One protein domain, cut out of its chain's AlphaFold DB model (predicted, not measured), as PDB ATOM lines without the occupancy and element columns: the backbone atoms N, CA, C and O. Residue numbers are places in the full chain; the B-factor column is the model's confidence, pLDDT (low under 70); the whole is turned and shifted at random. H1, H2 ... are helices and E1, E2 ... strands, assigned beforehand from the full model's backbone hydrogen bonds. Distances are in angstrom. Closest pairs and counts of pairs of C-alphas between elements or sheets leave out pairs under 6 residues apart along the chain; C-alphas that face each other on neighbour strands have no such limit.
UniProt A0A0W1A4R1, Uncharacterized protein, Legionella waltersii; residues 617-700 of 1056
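What this domain is: This is residues 617 to 700 of the 1056 residues of an uncharacterized protein of Legionella waltersii (UniProt A0A0W1A4R1). A small three-stranded antiparallel sheet, E1, E2 and E3, whose E2 and E3 make a long hairpin, has the helix H2 packed slantwise over one face. A second helix, H3, sits off the end of the sheet away from the turn of that hairpin, and from H3 a long link, with residues 685 to 692 sticking out, leads to the short strand E4, away from the sheet. The printed part has 84 residues, with three named helices and four named strands in the order H1, H2, E1, E2, E3, H3, E4; the class is mixed, helices and strands. The whole is compact, with a radius of gyration of the C-alphas of 13.2 A, and spans 37 by 32 by 28 A.

Where its parts are: H1 is residues 619 to 622, beginning at C-alpha 619 (155.412, 128.993, 92.489). H2, residues 630 to 639, is 14.7 A long. E1 is residues 645 to 648. E2, residues 654 to 660, is 20.0 A long, and E3, residues 663 to 669, is 19.2 A long and ends at C-alpha 669 (154.887, 139.570, 102.698). H3, residues 673 to 683, is 14.9 A long. E4, residues 697 to 699, ends at C-alpha 699 (163.842, 128.286, 106.031).

How they stand to each other: The sheet runs E1, E2, E3, a meander, each strand the antiparallel neighbour of the one before. E1 and E2 form a hairpin at 154 degrees, with N 647 and O 655 2.8 A apart, within hydrogen-bond range. E2 and E3 form another at 159 degrees, with N 658 and O 665 3.0 A apart. Residues 617 to 618 make a short parallel pairing with residues 647 to 648 of E1. H2 is on the sheet at a height of 8.1 A, over E2 and slantwise to it at 53 degrees on the local plane; the closest C-alphas of the two are those of Ile 634 and Leu 657, 6.8 A apart. H1 only grazes the sheet; its closest C-alpha pair with E1 is Glu 619 and Tyr 648, 5.9 A. H3 only grazes the sheet too, with its residues 676 to 683. E4 pairs with no named strand and is apart from H3. In H2 and H3 every O i to N i+4 pair is within hydrogen-bond range; H1 is too short for such a pair.

The domain as a whole: The C-alphas farthest apart are those of Asp 661 and Thr 689, 39.0 A. The printed part has no cut. The link from H3 to E4, 13 residues, is long. The mean pLDDT of the printed part is 70.6; 32 residues are under 70, among them residues 620 to 631 and 680 to 696.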
ATOM      1  N   ARG A 617     159.187 127.353  98.511       78.75
ATOM      2  CA  ARG A 617     159.109 126.941  97.109       78.75
ATOM      3  C   ARG A 617     158.881 128.127  96.188       78.75
ATOM      4  O   ARG A 617     158.230 129.104  96.552       78.75
ATOM      5  N   LYS A 618     159.405 128.017  94.971       77.50
ATOM      6  CA  LYS A 618     159.004 128.889  93.871       77.50
ATOM      7  C   LYS A 618     157.653 128.408  93.339       77.50
ATOM      8  O   LYS A 618     157.440 127.203  93.238       77.50
ATOM      9  N   GLU A 619     156.751 129.324  93.002       74.06
ATOM     10  CA  GLU A 619     155.412 128.993  92.489       74.06
ATOM     11  C   GLU A 619     155.469 128.008  91.305       74.06
ATOM     12  O   GLU A 619     154.767 126.998  91.292       74.06
ATOM     13  N   SER A 620     156.405 128.228  90.377       69.69
ATOM     14  CA  SER A 620     156.635 127.378  89.204       69.69
ATOM     15  C   SER A 620     157.084 125.940  89.525       69.69
ATOM     16  O   SER A 620     156.942 125.053  88.687       69.69
ATOM     17  N   GLU A 621     157.641 125.673  90.715       66.56
ATOM     18  CA  GLU A 621     158.096 124.331  91.135       66.56
ATOM     19  C   GLU A 621     156.950 123.427  91.606       66.56
ATOM     20  O   GLU A 621     157.136 122.220  91.752       66.56
ATOM     21  N   LEU A 622     155.761 123.983  91.841       69.44
ATOM     22  CA  LEU A 622     154.614 123.239  92.364       69.44
ATOM     23  C   LEU A 622     153.821 122.495  91.270       69.44
ATOM     24  O   LEU A 622     152.758 121.955  91.562       69.44
ATOM     25  N   GLN A 623     154.348 122.448  90.033       59.47
ATOM     26  CA  GLN A 623     153.757 121.796  88.848       59.47
ATOM     27  C   GLN A 623     152.269 122.121  88.646       59.47
ATOM     28  O   GLN A 623     151.452 121.264  88.312       59.47
ATOM     29  N   LEU A 624     151.901 123.380  88.861       54.50
ATOM     30  CA  LEU A 624     150.543 123.848  88.636       54.50
ATOM     31  C   LEU A 624     150.386 124.218  87.157       54.50
ATOM     32  O   LEU A 624     151.218 124.932  86.599       54.50
ATOM     33  N   SER A 625     149.330 123.721  86.505       46.00
ATOM     34  CA  SER A 625     148.942 124.165  85.159       46.00
ATOM     35  C   SER A 625     148.843 125.692  85.139       46.00
ATOM     36  O   SER A 625     148.332 126.263  86.101       46.00
ATOM     37  N   SER A 626     149.300 126.322  84.058       45.19
ATOM     38  CA  SER A 626     149.692 127.733  83.876       45.19
ATOM     39  C   SER A 626     148.631 128.838  84.113       45.19
ATOM     40  O   SER A 626     148.682 129.876  83.468       45.19
ATOM     41  N   ASN A 627     147.687 128.649  85.040       52.69
ATOM     42  CA  ASN A 627     146.691 129.626  85.502       52.69
ATOM     43  C   ASN A 627     146.156 129.274  86.917       52.69
ATOM     44  O   ASN A 627     144.947 129.248  87.157       52.69
ATOM     45  N   SER A 628     147.018 128.921  87.876       52.06
ATOM     46  CA  SER A 628     146.561 128.523  89.218       52.06
ATOM     47  C   SER A 628     146.307 129.714  90.140       52.06
ATOM     48  O   SER A 628     147.217 130.473  90.446       52.06
ATOM     49  N   SER A 629     145.082 129.827  90.660       61.94
ATOM     50  CA  SER A 629     144.786 130.699  91.801       61.94
ATOM     51  C   SER A 629     145.533 130.225  93.057       61.94
ATOM     52  O   SER A 629     145.791 129.028  93.223       61.94
ATOM     53  N   ASN A 630     145.810 131.140  93.995       61.41
ATOM     54  CA  ASN A 630     146.448 130.826  95.284       61.41
ATOM     55  C   ASN A 630     145.757 129.670  96.049       61.41
ATOM     56  O   ASN A 630     146.402 128.965  96.819       61.41
ATOM     57  N   GLN A 631     144.460 129.431  95.821       64.69
ATOM     58  CA  GLN A 631     143.710 128.319  96.421       64.69
ATOM     59  C   GLN A 631     144.180 126.936  95.936       64.69
ATOM     60  O   GLN A 631     144.301 126.013  96.740       64.69
ATOM     61  N   ASN A 632     144.502 126.782  94.647       70.25
ATOM     62  CA  ASN A 632     144.980 125.504  94.098       70.25
ATOM     63  C   ASN A 632     146.367 125.136  94.652       70.25
ATOM     64  O   ASN A 632     146.643 123.965  94.922       70.25
ATOM     65  N   VAL A 633     147.209 126.146  94.888       71.19
ATOM     66  CA  VAL A 633     148.526 126.005  95.528       71.19
ATOM     67  C   VAL A 633     148.380 125.424  96.941       71.19
ATOM     68  O   VAL A 633     149.043 124.446  97.292       71.19
ATOM     69  N   ILE A 634     147.473 125.987  97.747       71.88
ATOM     70  CA  ILE A 634     147.258 125.582  99.145       71.88
ATOM     71  C   ILE A 634     146.656 124.183  99.228       71.88
ATOM     72  O   ILE A 634     147.097 123.378 100.044       71.88
ATOM     73  N   GLN A 635     145.686 123.853  98.370       72.19
ATOM     74  CA  GLN A 635     145.079 122.521  98.352       72.19
ATOM     75  C   GLN A 635     146.094 121.414  98.052       72.19
ATOM     76  O   GLN A 635     146.048 120.366  98.699       72.19
ATOM     77  N   ASN A 636     147.029 121.645  97.127       74.94
ATOM     78  CA  ASN A 636     148.082 120.678  96.819       74.94
ATOM     79  C   ASN A 636     149.101 120.552  97.958       74.94
ATOM     80  O   ASN A 636     149.406 119.439  98.386       74.94
ATOM     81  N   LEU A 637     149.566 121.673  98.520       75.75
ATOM     82  CA  LEU A 637     150.475 121.647  99.672       75.75
ATOM     83  C   LEU A 637     149.835 120.993 100.907       75.75
ATOM     84  O   LEU A 637     150.509 120.277 101.646       75.75
ATOM     85  N   ALA A 638     148.533 121.189 101.123       72.38
ATOM     86  CA  ALA A 638     147.799 120.571 102.222       72.38
ATOM     87  C   ALA A 638     147.632 119.053 102.054       72.38
ATOM     88  O   ALA A 638     147.814 118.324 103.029       72.38
ATOM     89  N   LYS A 639     147.320 118.565 100.840       75.56
ATOM     90  CA  LYS A 639     147.229 117.119 100.537       75.56
ATOM     91  C   LYS A 639     148.532 116.388 100.869       75.56
ATOM     92  O   LYS A 639     148.495 115.289 101.414       75.56
ATOM     93  N   ASP A 640     149.662 117.042 100.619       69.06
ATOM     94  CA  ASP A 640     150.998 116.512 100.889       69.06
ATOM     95  C   ASP A 640     151.482 116.721 102.339       69.06
ATOM     96  O   ASP A 640     152.635 116.409 102.645       69.06
ATOM     97  N   LYS A 641     150.650 117.276 103.237       70.50
ATOM     98  CA  LYS A 641     151.037 117.685 104.604       70.50
ATOM     99  C   LYS A 641     152.265 118.630 104.632       70.50
ATOM    100  O   LYS A 641     153.105 118.542 105.525       70.50
ATOM    101  N   LYS A 642     152.381 119.536 103.651       74.31
ATOM    102  CA  LYS A 642     153.508 120.477 103.448       74.31
ATOM    103  C   LYS A 642     153.211 121.931 103.862       74.31
ATOM    104  O   LYS A 642     153.983 122.824 103.520       74.31
ATOM    105  N   LEU A 643     152.108 122.180 104.569       76.00
ATOM    106  CA  LEU A 643     151.785 123.485 105.165       76.00
ATOM    107  C   LEU A 643     152.233 123.536 106.640       76.00
ATOM    108  O   LEU A 643     152.177 122.501 107.309       76.00
ATOM    109  N   PRO A 644     152.649 124.704 107.168       81.69
ATOM    110  CA  PRO A 644     152.747 126.006 106.490       81.69
ATOM    111  C   PRO A 644     153.923 126.100 105.497       81.69
ATOM    112  O   PRO A 644     154.907 125.371 105.632       81.69
ATOM    113  N   ALA A 645     153.849 127.024 104.529       86.00
ATOM    114  CA  ALA A 645     154.873 127.231 103.495       86.00
ATOM    115  C   ALA A 645     155.037 128.709 103.088       86.00
ATOM    116  O   ALA A 645     154.078 129.477 103.124       86.00
ATOM    117  N   TYR A 646     156.233 129.100 102.638       87.38
ATOM    118  CA  TYR A 646     156.455 130.342 101.894       87.38
ATOM    119  C   TYR A 646     156.542 130.055 100.397       87.38
ATOM    120  O   TYR A 646     157.298 129.181  99.964       87.38
ATOM    121  N   VAL A 647     155.805 130.822  99.601       84.00
ATOM    122  CA  VAL A 647     155.795 130.712  98.141       84.00
ATOM    123  C   VAL A 647     156.229 132.033  97.525       84.00
ATOM    124  O   VAL A 647     155.633 133.074  97.794       84.00
ATOM    125  N   TYR A 648     157.281 131.992  96.711       81.75
ATOM    126  CA  TYR A 648     157.763 133.142  95.943       81.75
ATOM    127  C   TYR A 648     157.337 133.023  94.476       81.75
ATOM    128  O   TYR A 648     157.563 131.988  93.846       81.75
ATOM    129  N   THR A 649     156.732 134.080  93.943       76.88
ATOM    130  CA  THR A 649     156.201 134.151  92.569       76.88
ATOM    131  C   THR A 649     157.234 134.718  91.598       76.88
ATOM    132  O   THR A 649     158.075 135.523  92.008       76.88
ATOM    133  N   ASP A 650     157.099 134.440  90.301       71.94
ATOM    134  CA  ASP A 650     157.972 135.000  89.251       71.94
ATOM    135  C   ASP A 650     157.980 136.543  89.208       71.94
ATOM    136  O   ASP A 650     159.003 137.167  88.929       71.94
ATOM    137  N   GLU A 651     156.872 137.177  89.599       69.69
ATOM    138  CA  GLU A 651     156.717 138.638  89.708       69.69
ATOM    139  C   GLU A 651     157.497 139.260  90.876       69.69
ATOM    140  O   GLU A 651     157.525 140.477  91.056       69.69
ATOM    141  N   GLY A 652     158.130 138.434  91.707       70.56
ATOM    142  CA  GLY A 652     158.934 138.908  92.814       70.56
ATOM    143  C   GLY A 652     158.209 139.080  94.144       70.56
ATOM    144  O   GLY A 652     158.820 139.620  95.065       70.56
ATOM    145  N   ASN A 653     156.956 138.637  94.260       81.25
ATOM    146  CA  ASN A 653     156.183 138.644  95.502       81.25
ATOM    147  C   ASN A 653     156.461 137.389  96.348       81.25
ATOM    148  O   ASN A 653     156.740 136.320  95.809       81.25
ATOM    149  N   VAL A 654     156.339 137.501  97.675       85.31
ATOM    150  CA  VAL A 654     156.399 136.364  98.613       85.31
ATOM    151  C   VAL A 654     155.072 136.259  99.357       85.31
ATOM    152  O   VAL A 654     154.566 137.261  99.862       85.31
ATOM    153  N   TYR A 655     154.534 135.048  99.463       86.38
ATOM    154  CA  TYR A 655     153.334 134.730 100.229       86.38
ATOM    155  C   TYR A 655     153.647 133.708 101.318       86.38
ATOM    156  O   TYR A 655     154.392 132.758 101.091       86.38
ATOM    157  N   TYR A 656     153.058 133.890 102.492       88.38
ATOM    158  CA  TYR A 656     152.952 132.872 103.528       88.38
ATOM    159  C   TYR A 656     151.599 132.175 103.398       88.38
ATOM    160  O   TYR A 656     150.561 132.839 103.363       88.38
ATOM    161  N   LEU A 657     151.629 130.850 103.291       87.50
ATOM    162  CA  LEU A 657     150.467 129.990 103.125       87.50
ATOM    163  C   LEU A 657     150.341 129.065 104.331       87.50
ATOM    164  O   LEU A 657     151.298 128.382 104.704       87.50
ATOM    165  N   ASP A 658     149.147 128.996 104.900       83.94
ATOM    166  CA  ASP A 658     148.825 128.106 106.009       83.94
ATOM    167  C   ASP A 658     147.380 127.600 105.886       83.94
ATOM    168  O   ASP A 658     146.575 128.129 105.115       83.94
ATOM    169  N   ARG A 659     147.044 126.554 106.641       78.81
ATOM    170  CA  ARG A 659     145.682 126.032 106.740       78.81
ATOM    171  C   ARG A 659     145.358 125.698 108.186       78.81
ATOM    172  O   ARG A 659     146.097 124.974 108.848       78.81
ATOM    173  N   TRP A 660     144.208 126.176 108.647       75.44
ATOM    174  CA  TRP A 660     143.688 125.845 109.970       75.44
ATOM    175  C   TRP A 660     142.188 125.592 109.910       75.44
ATOM    176  O   TRP A 660     141.433 126.451 109.457       75.44
ATOM    177  N   ASP A 661     141.761 124.417 110.377       69.62
ATOM    178  CA  ASP A 661     140.347 124.020 110.422       69.62
ATOM    179  C   ASP A 661     139.638 124.182 109.061       69.62
ATOM    180  O   ASP A 661     138.631 124.870 108.918       69.62
ATOM    181  N   ASN A 662     140.257 123.626 108.012       70.12
ATOM    182  CA  ASN A 662     139.814 123.725 106.615       70.12
ATOM    183  C   ASN A 662     139.715 125.151 106.037       70.12
ATOM    184  O   ASN A 662     139.254 125.316 104.909       70.12
ATOM    185  N   ARG A 663     140.186 126.177 106.759       77.62
ATOM    186  CA  ARG A 663     140.317 127.549 106.253       77.62
ATOM    187  C   ARG A 663     141.710 127.772 105.683       77.62
ATOM    188  O   ARG A 663     142.707 127.543 106.368       77.62
ATOM    189  N   ASP A 664     141.754 128.250 104.445       81.44
ATOM    190  CA  ASP A 664     142.985 128.626 103.750       81.44
ATOM    191  C   ASP A 664     143.397 130.050 104.145       81.44
ATOM    192  O   ASP A 664     142.597 130.984 104.056       81.44
ATOM    193  N   LEU A 665     144.642 130.215 104.598       83.44
ATOM    194  CA  LEU A 665     145.185 131.477 105.099       83.44
ATOM    195  C   LEU A 665     146.370 131.900 104.228       83.44
ATOM    196  O   LEU A 665     147.307 131.131 104.018       83.44
ATOM    197  N   ILE A 666     146.299 133.123 103.694       83.81
ATOM    198  CA  ILE A 666     147.270 133.673 102.743       83.81
ATOM    199  C   ILE A 666     147.671 135.067 103.207       83.81
ATOM    200  O   ILE A 666     146.835 135.971 103.231       83.81
ATOM    201  N   SER A 667     148.958 135.262 103.483       84.69
ATOM    202  CA  SER A 667     149.520 136.568 103.833       84.69
ATOM    203  C   SER A 667     150.589 136.968 102.820       84.69
ATOM    204  O   SER A 667     151.596 136.278 102.664       84.69
ATOM    205  N   LYS A 668     150.396 138.093 102.120       84.75
ATOM    206  CA  LYS A 668     151.443 138.677 101.267       84.75
ATOM    207  C   LYS A 668     152.499 139.343 102.148       84.75
ATOM    208  O   LYS A 668     152.159 140.180 102.979       84.75
ATOM    209  N   ILE A 669     153.769 139.017 101.934       87.06
ATOM    210  CA  ILE A 669     154.887 139.570 102.698       87.06
ATOM    211  C   ILE A 669     155.513 140.725 101.922       87.06
ATOM    212  O   ILE A 669     155.955 140.566 100.781       87.06
ATOM    213  N   THR A 670     155.565 141.897 102.547       84.25
ATOM    214  CA  THR A 670     156.233 143.068 101.977       84.25
ATOM    215  C   THR A 670     157.746 142.927 102.118       84.25
ATOM    216  O   THR A 670     158.270 142.882 103.227       84.25
ATOM    217  N   ILE A 671     158.449 142.898 100.988       81.31
ATOM    218  CA  ILE A 671     159.913 142.831 100.922       81.31
ATOM    219  C   ILE A 671     160.463 144.025 100.133       81.31
ATOM    220  O   ILE A 671     159.846 144.483  99.174       81.31
ATOM    221  N   ASN A 672     161.621 144.548 100.536       83.44
ATOM    222  CA  ASN A 672     162.323 145.613  99.814       83.44
ATOM    223  C   ASN A 672     163.256 145.045  98.723       83.44
ATOM    224  O   ASN A 672     163.522 143.846  98.684       83.44
ATOM    225  N   GLN A 673     163.803 145.901  97.850       77.69
ATOM    226  CA  GLN A 673     164.675 145.469  96.741       77.69
ATOM    227  C   GLN A 673     165.939 144.716  97.202       77.69
ATOM    228  O   GLN A 673     166.381 143.783  96.534       77.69
ATOM    229  N   SER A 674     166.512 145.075  98.356       79.31
ATOM    230  CA  SER A 674     167.677 144.377  98.923       79.31
ATOM    231  C   SER A 674     167.316 142.970  99.418       79.31
ATOM    232  O   SER A 674     168.055 142.019  99.173       79.31
ATOM    233  N   GLN A 675     166.157 142.819 100.064       82.44
ATOM    234  CA  GLN A 675     165.608 141.529 100.483       82.44
ATOM    235  C   GLN A 675     165.228 140.685  99.273       82.44
ATOM    236  O   GLN A 675     165.581 139.517  99.226       82.44
ATOM    237  N   GLN A 676     164.589 141.275  98.263       75.94
ATOM    238  CA  GLN A 676     164.240 140.608  97.012       75.94
ATOM    239  C   GLN A 676     165.481 140.074  96.289       75.94
ATOM    240  O   GLN A 676     165.470 138.937  95.822       75.94
ATOM    241  N   LYS A 677     166.574 140.848  96.263       74.69
ATOM    242  CA  LYS A 677     167.869 140.402  95.739       74.69
ATOM    243  C   LYS A 677     168.445 139.243  96.557       74.69
ATOM    244  O   LYS A 677     168.794 138.231  95.973       74.69
ATOM    245  N   LYS A 678     168.448 139.332  97.892       75.38
ATOM    246  CA  LYS A 678     168.904 138.236  98.773       75.38
ATOM    247  C   LYS A 678     168.053 136.972  98.660       75.38
ATOM    248  O   LYS A 678     168.588 135.882  98.735       75.38
ATOM    249  N   ILE A 679     166.742 137.108  98.485       73.38
ATOM    250  CA  ILE A 679     165.791 136.017  98.226       73.38
ATOM    251  C   ILE A 679     166.130 135.373  96.877       73.38
ATOM    252  O   ILE A 679     166.269 134.159  96.807       73.38
ATOM    253  N   ARG A 680     166.375 136.163  95.822       69.81
ATOM    254  CA  ARG A 680     166.856 135.645  94.529       69.81
ATOM    255  C   ARG A 680     168.241 134.993  94.614       69.81
ATOM    256  O   ARG A 680     168.457 133.984  93.961       69.81
ATOM    257  N   GLU A 681     169.151 135.500  95.443       68.44
ATOM    258  CA  GLU A 681     170.482 134.912  95.682       68.44
ATOM    259  C   GLU A 681     170.410 133.611  96.509       68.44
ATOM    260  O   GLU A 681     171.090 132.640  96.192       68.44
ATOM    261  N   LEU A 682     169.564 133.561  97.546       65.06
ATOM    262  CA  LEU A 682     169.353 132.393  98.417       65.06
ATOM    263  C   LEU A 682     168.541 131.285  97.740       65.06
ATOM    264  O   LEU A 682     168.757 130.104  98.013       65.06
ATOM    265  N   PHE A 683     167.579 131.656  96.895       65.38
ATOM    266  CA  PHE A 683     166.662 130.721  96.243       65.38
ATOM    267  C   PHE A 683     167.013 130.468  94.765       65.38
ATOM    268  O   PHE A 683     166.523 129.489  94.200       65.38
ATOM    269  N   GLY A 684     167.942 131.257  94.214       55.69
ATOM    270  CA  GLY A 684     168.670 131.066  92.959       55.69
ATOM    271  C   GLY A 684     167.901 131.420  91.681       55.69
ATOM    272  O   GLY A 684     166.835 130.865  91.435       55.69
ATOM    273  N   ASP A 685     168.522 132.224  90.810       53.44
ATOM    274  CA  ASP A 685     168.351 132.107  89.347       53.44
ATOM    275  C   ASP A 685     169.390 131.127  88.731       53.44
ATOM    276  O   ASP A 685     169.205 130.658  87.611       53.44
ATOM    277  N   GLU A 686     170.464 130.749  89.452       49.75
ATOM    278  CA  GLU A 686     171.687 130.172  88.844       49.75
ATOM    279  C   GLU A 686     172.048 128.699  89.165       49.75
ATOM    280  O   GLU A 686     173.104 128.237  88.742       49.75
ATOM    281  N   ILE A 687     171.219 127.888  89.840       43.16
ATOM    282  CA  ILE A 687     171.559 126.459  90.069       43.16
ATOM    283  C   ILE A 687     170.351 125.543  89.821       43.16
ATOM    284  O   ILE A 687     169.716 125.051  90.753       43.16
ATOM    285  N   PHE A 688     170.051 125.282  88.547       46.91
ATOM    286  CA  PHE A 688     169.150 124.202  88.123       46.91
ATOM    287  C   PHE A 688     169.772 123.397  86.974       46.91
ATOM    288  O   PHE A 688     169.320 123.458  85.832       46.91
ATOM    289  N   THR A 689     170.800 122.602  87.271       43.69
ATOM    290  CA  THR A 689     171.049 121.391  86.478       43.69
ATOM    291  C   THR A 689     169.952 120.371  86.802       43.69
ATOM    292  O   THR A 689     169.475 120.299  87.938       43.69
ATOM    293  N   ASN A 690     169.492 119.632  85.790       46.38
ATOM    294  CA  ASN A 690     168.265 118.819  85.813       46.38
ATOM    295  C   ASN A 690     168.151 117.773  86.950       46.38
ATOM    296  O   ASN A 690     167.050 117.287  87.180       46.38
ATOM    297  N   ASP A 691     169.215 117.484  87.705       42.88
ATOM    298  CA  ASP A 691     169.266 116.373  88.668       42.88
ATOM    299  C   ASP A 691     168.860 116.719  90.120       42.88
ATOM    300  O   ASP A 691     168.867 115.843  90.980       42.88
ATOM    301  N   ASN A 692     168.493 117.971  90.437       45.84
ATOM    302  CA  ASN A 692     168.217 118.404  91.827       45.84
ATOM    303  C   ASN A 692     166.820 119.015  92.077       45.84
ATOM    304  O   ASN A 692     166.594 119.621  93.129       45.84
ATOM    305  N   ARG A 693     165.861 118.857  91.151       52.59
ATOM    306  CA  ARG A 693     164.497 119.423  91.292       52.59
ATOM    307  C   ARG A 693     163.686 118.834  92.463       52.59
ATOM    308  O   ARG A 693     162.771 119.491  92.957       52.59
ATOM    309  N   ASP A 694     164.071 117.667  92.982       52.44
ATOM    310  CA  ASP A 694     163.241 116.893  93.917       52.44
ATOM    311  C   ASP A 694     163.487 117.145  95.414       52.44
ATOM    312  O   ASP A 694     162.736 116.639  96.250       52.44
ATOM    313  N   LYS A 695     164.483 117.949  95.814       57.53
ATOM    314  CA  LYS A 695     164.745 118.179  97.250       57.53
ATOM    315  C   LYS A 695     163.952 119.376  97.800       57.53
ATOM    316  O   LYS A 695     164.143 120.494  97.320       57.53
ATOM    317  N   PRO A 696     163.061 119.186  98.796       66.31
ATOM    318  CA  PRO A 696     162.368 120.290  99.457       66.31
ATOM    319  C   PRO A 696     163.352 121.197 100.196       66.31
ATOM    320  O   PRO A 696     164.233 120.724 100.912       66.31
ATOM    321  N   ARG A 697     163.199 122.509  99.984       74.94
ATOM    322  CA  ARG A 697     163.996 123.563 100.619       74.94
ATOM    323  C   ARG A 697     163.209 124.166 101.761       74.94
ATOM    324  O   ARG A 697     161.992 124.298 101.674       74.94
ATOM    325  N   TYR A 698     163.901 124.574 102.808       79.81
ATOM    326  CA  TYR A 698     163.238 125.066 103.996       79.81
ATOM    327  C   TYR A 698     163.998 126.243 104.614       79.81
ATOM    328  O   TYR A 698     165.219 126.308 104.490       79.81
ATOM    329  N   ILE A 699     163.283 127.140 105.297       77.38
ATOM    330  CA  ILE A 699     163.842 128.286 106.031       77.38
ATOM    331  C   ILE A 699     163.583 128.169 107.530       77.38
ATOM    332  O   ILE A 699     162.464 127.871 107.956       77.38
ATOM    333  N   GLY A 700     164.585 128.446 108.362       74.75
ATOM    334  CA  GLY A 700     164.357 128.564 109.802       74.75
ATOM    335  C   GLY A 700     163.492 129.787 110.138       74.75
ATOM    336  O   GLY A 700     163.536 130.802 109.446       74.75
TER     337      GLY A 700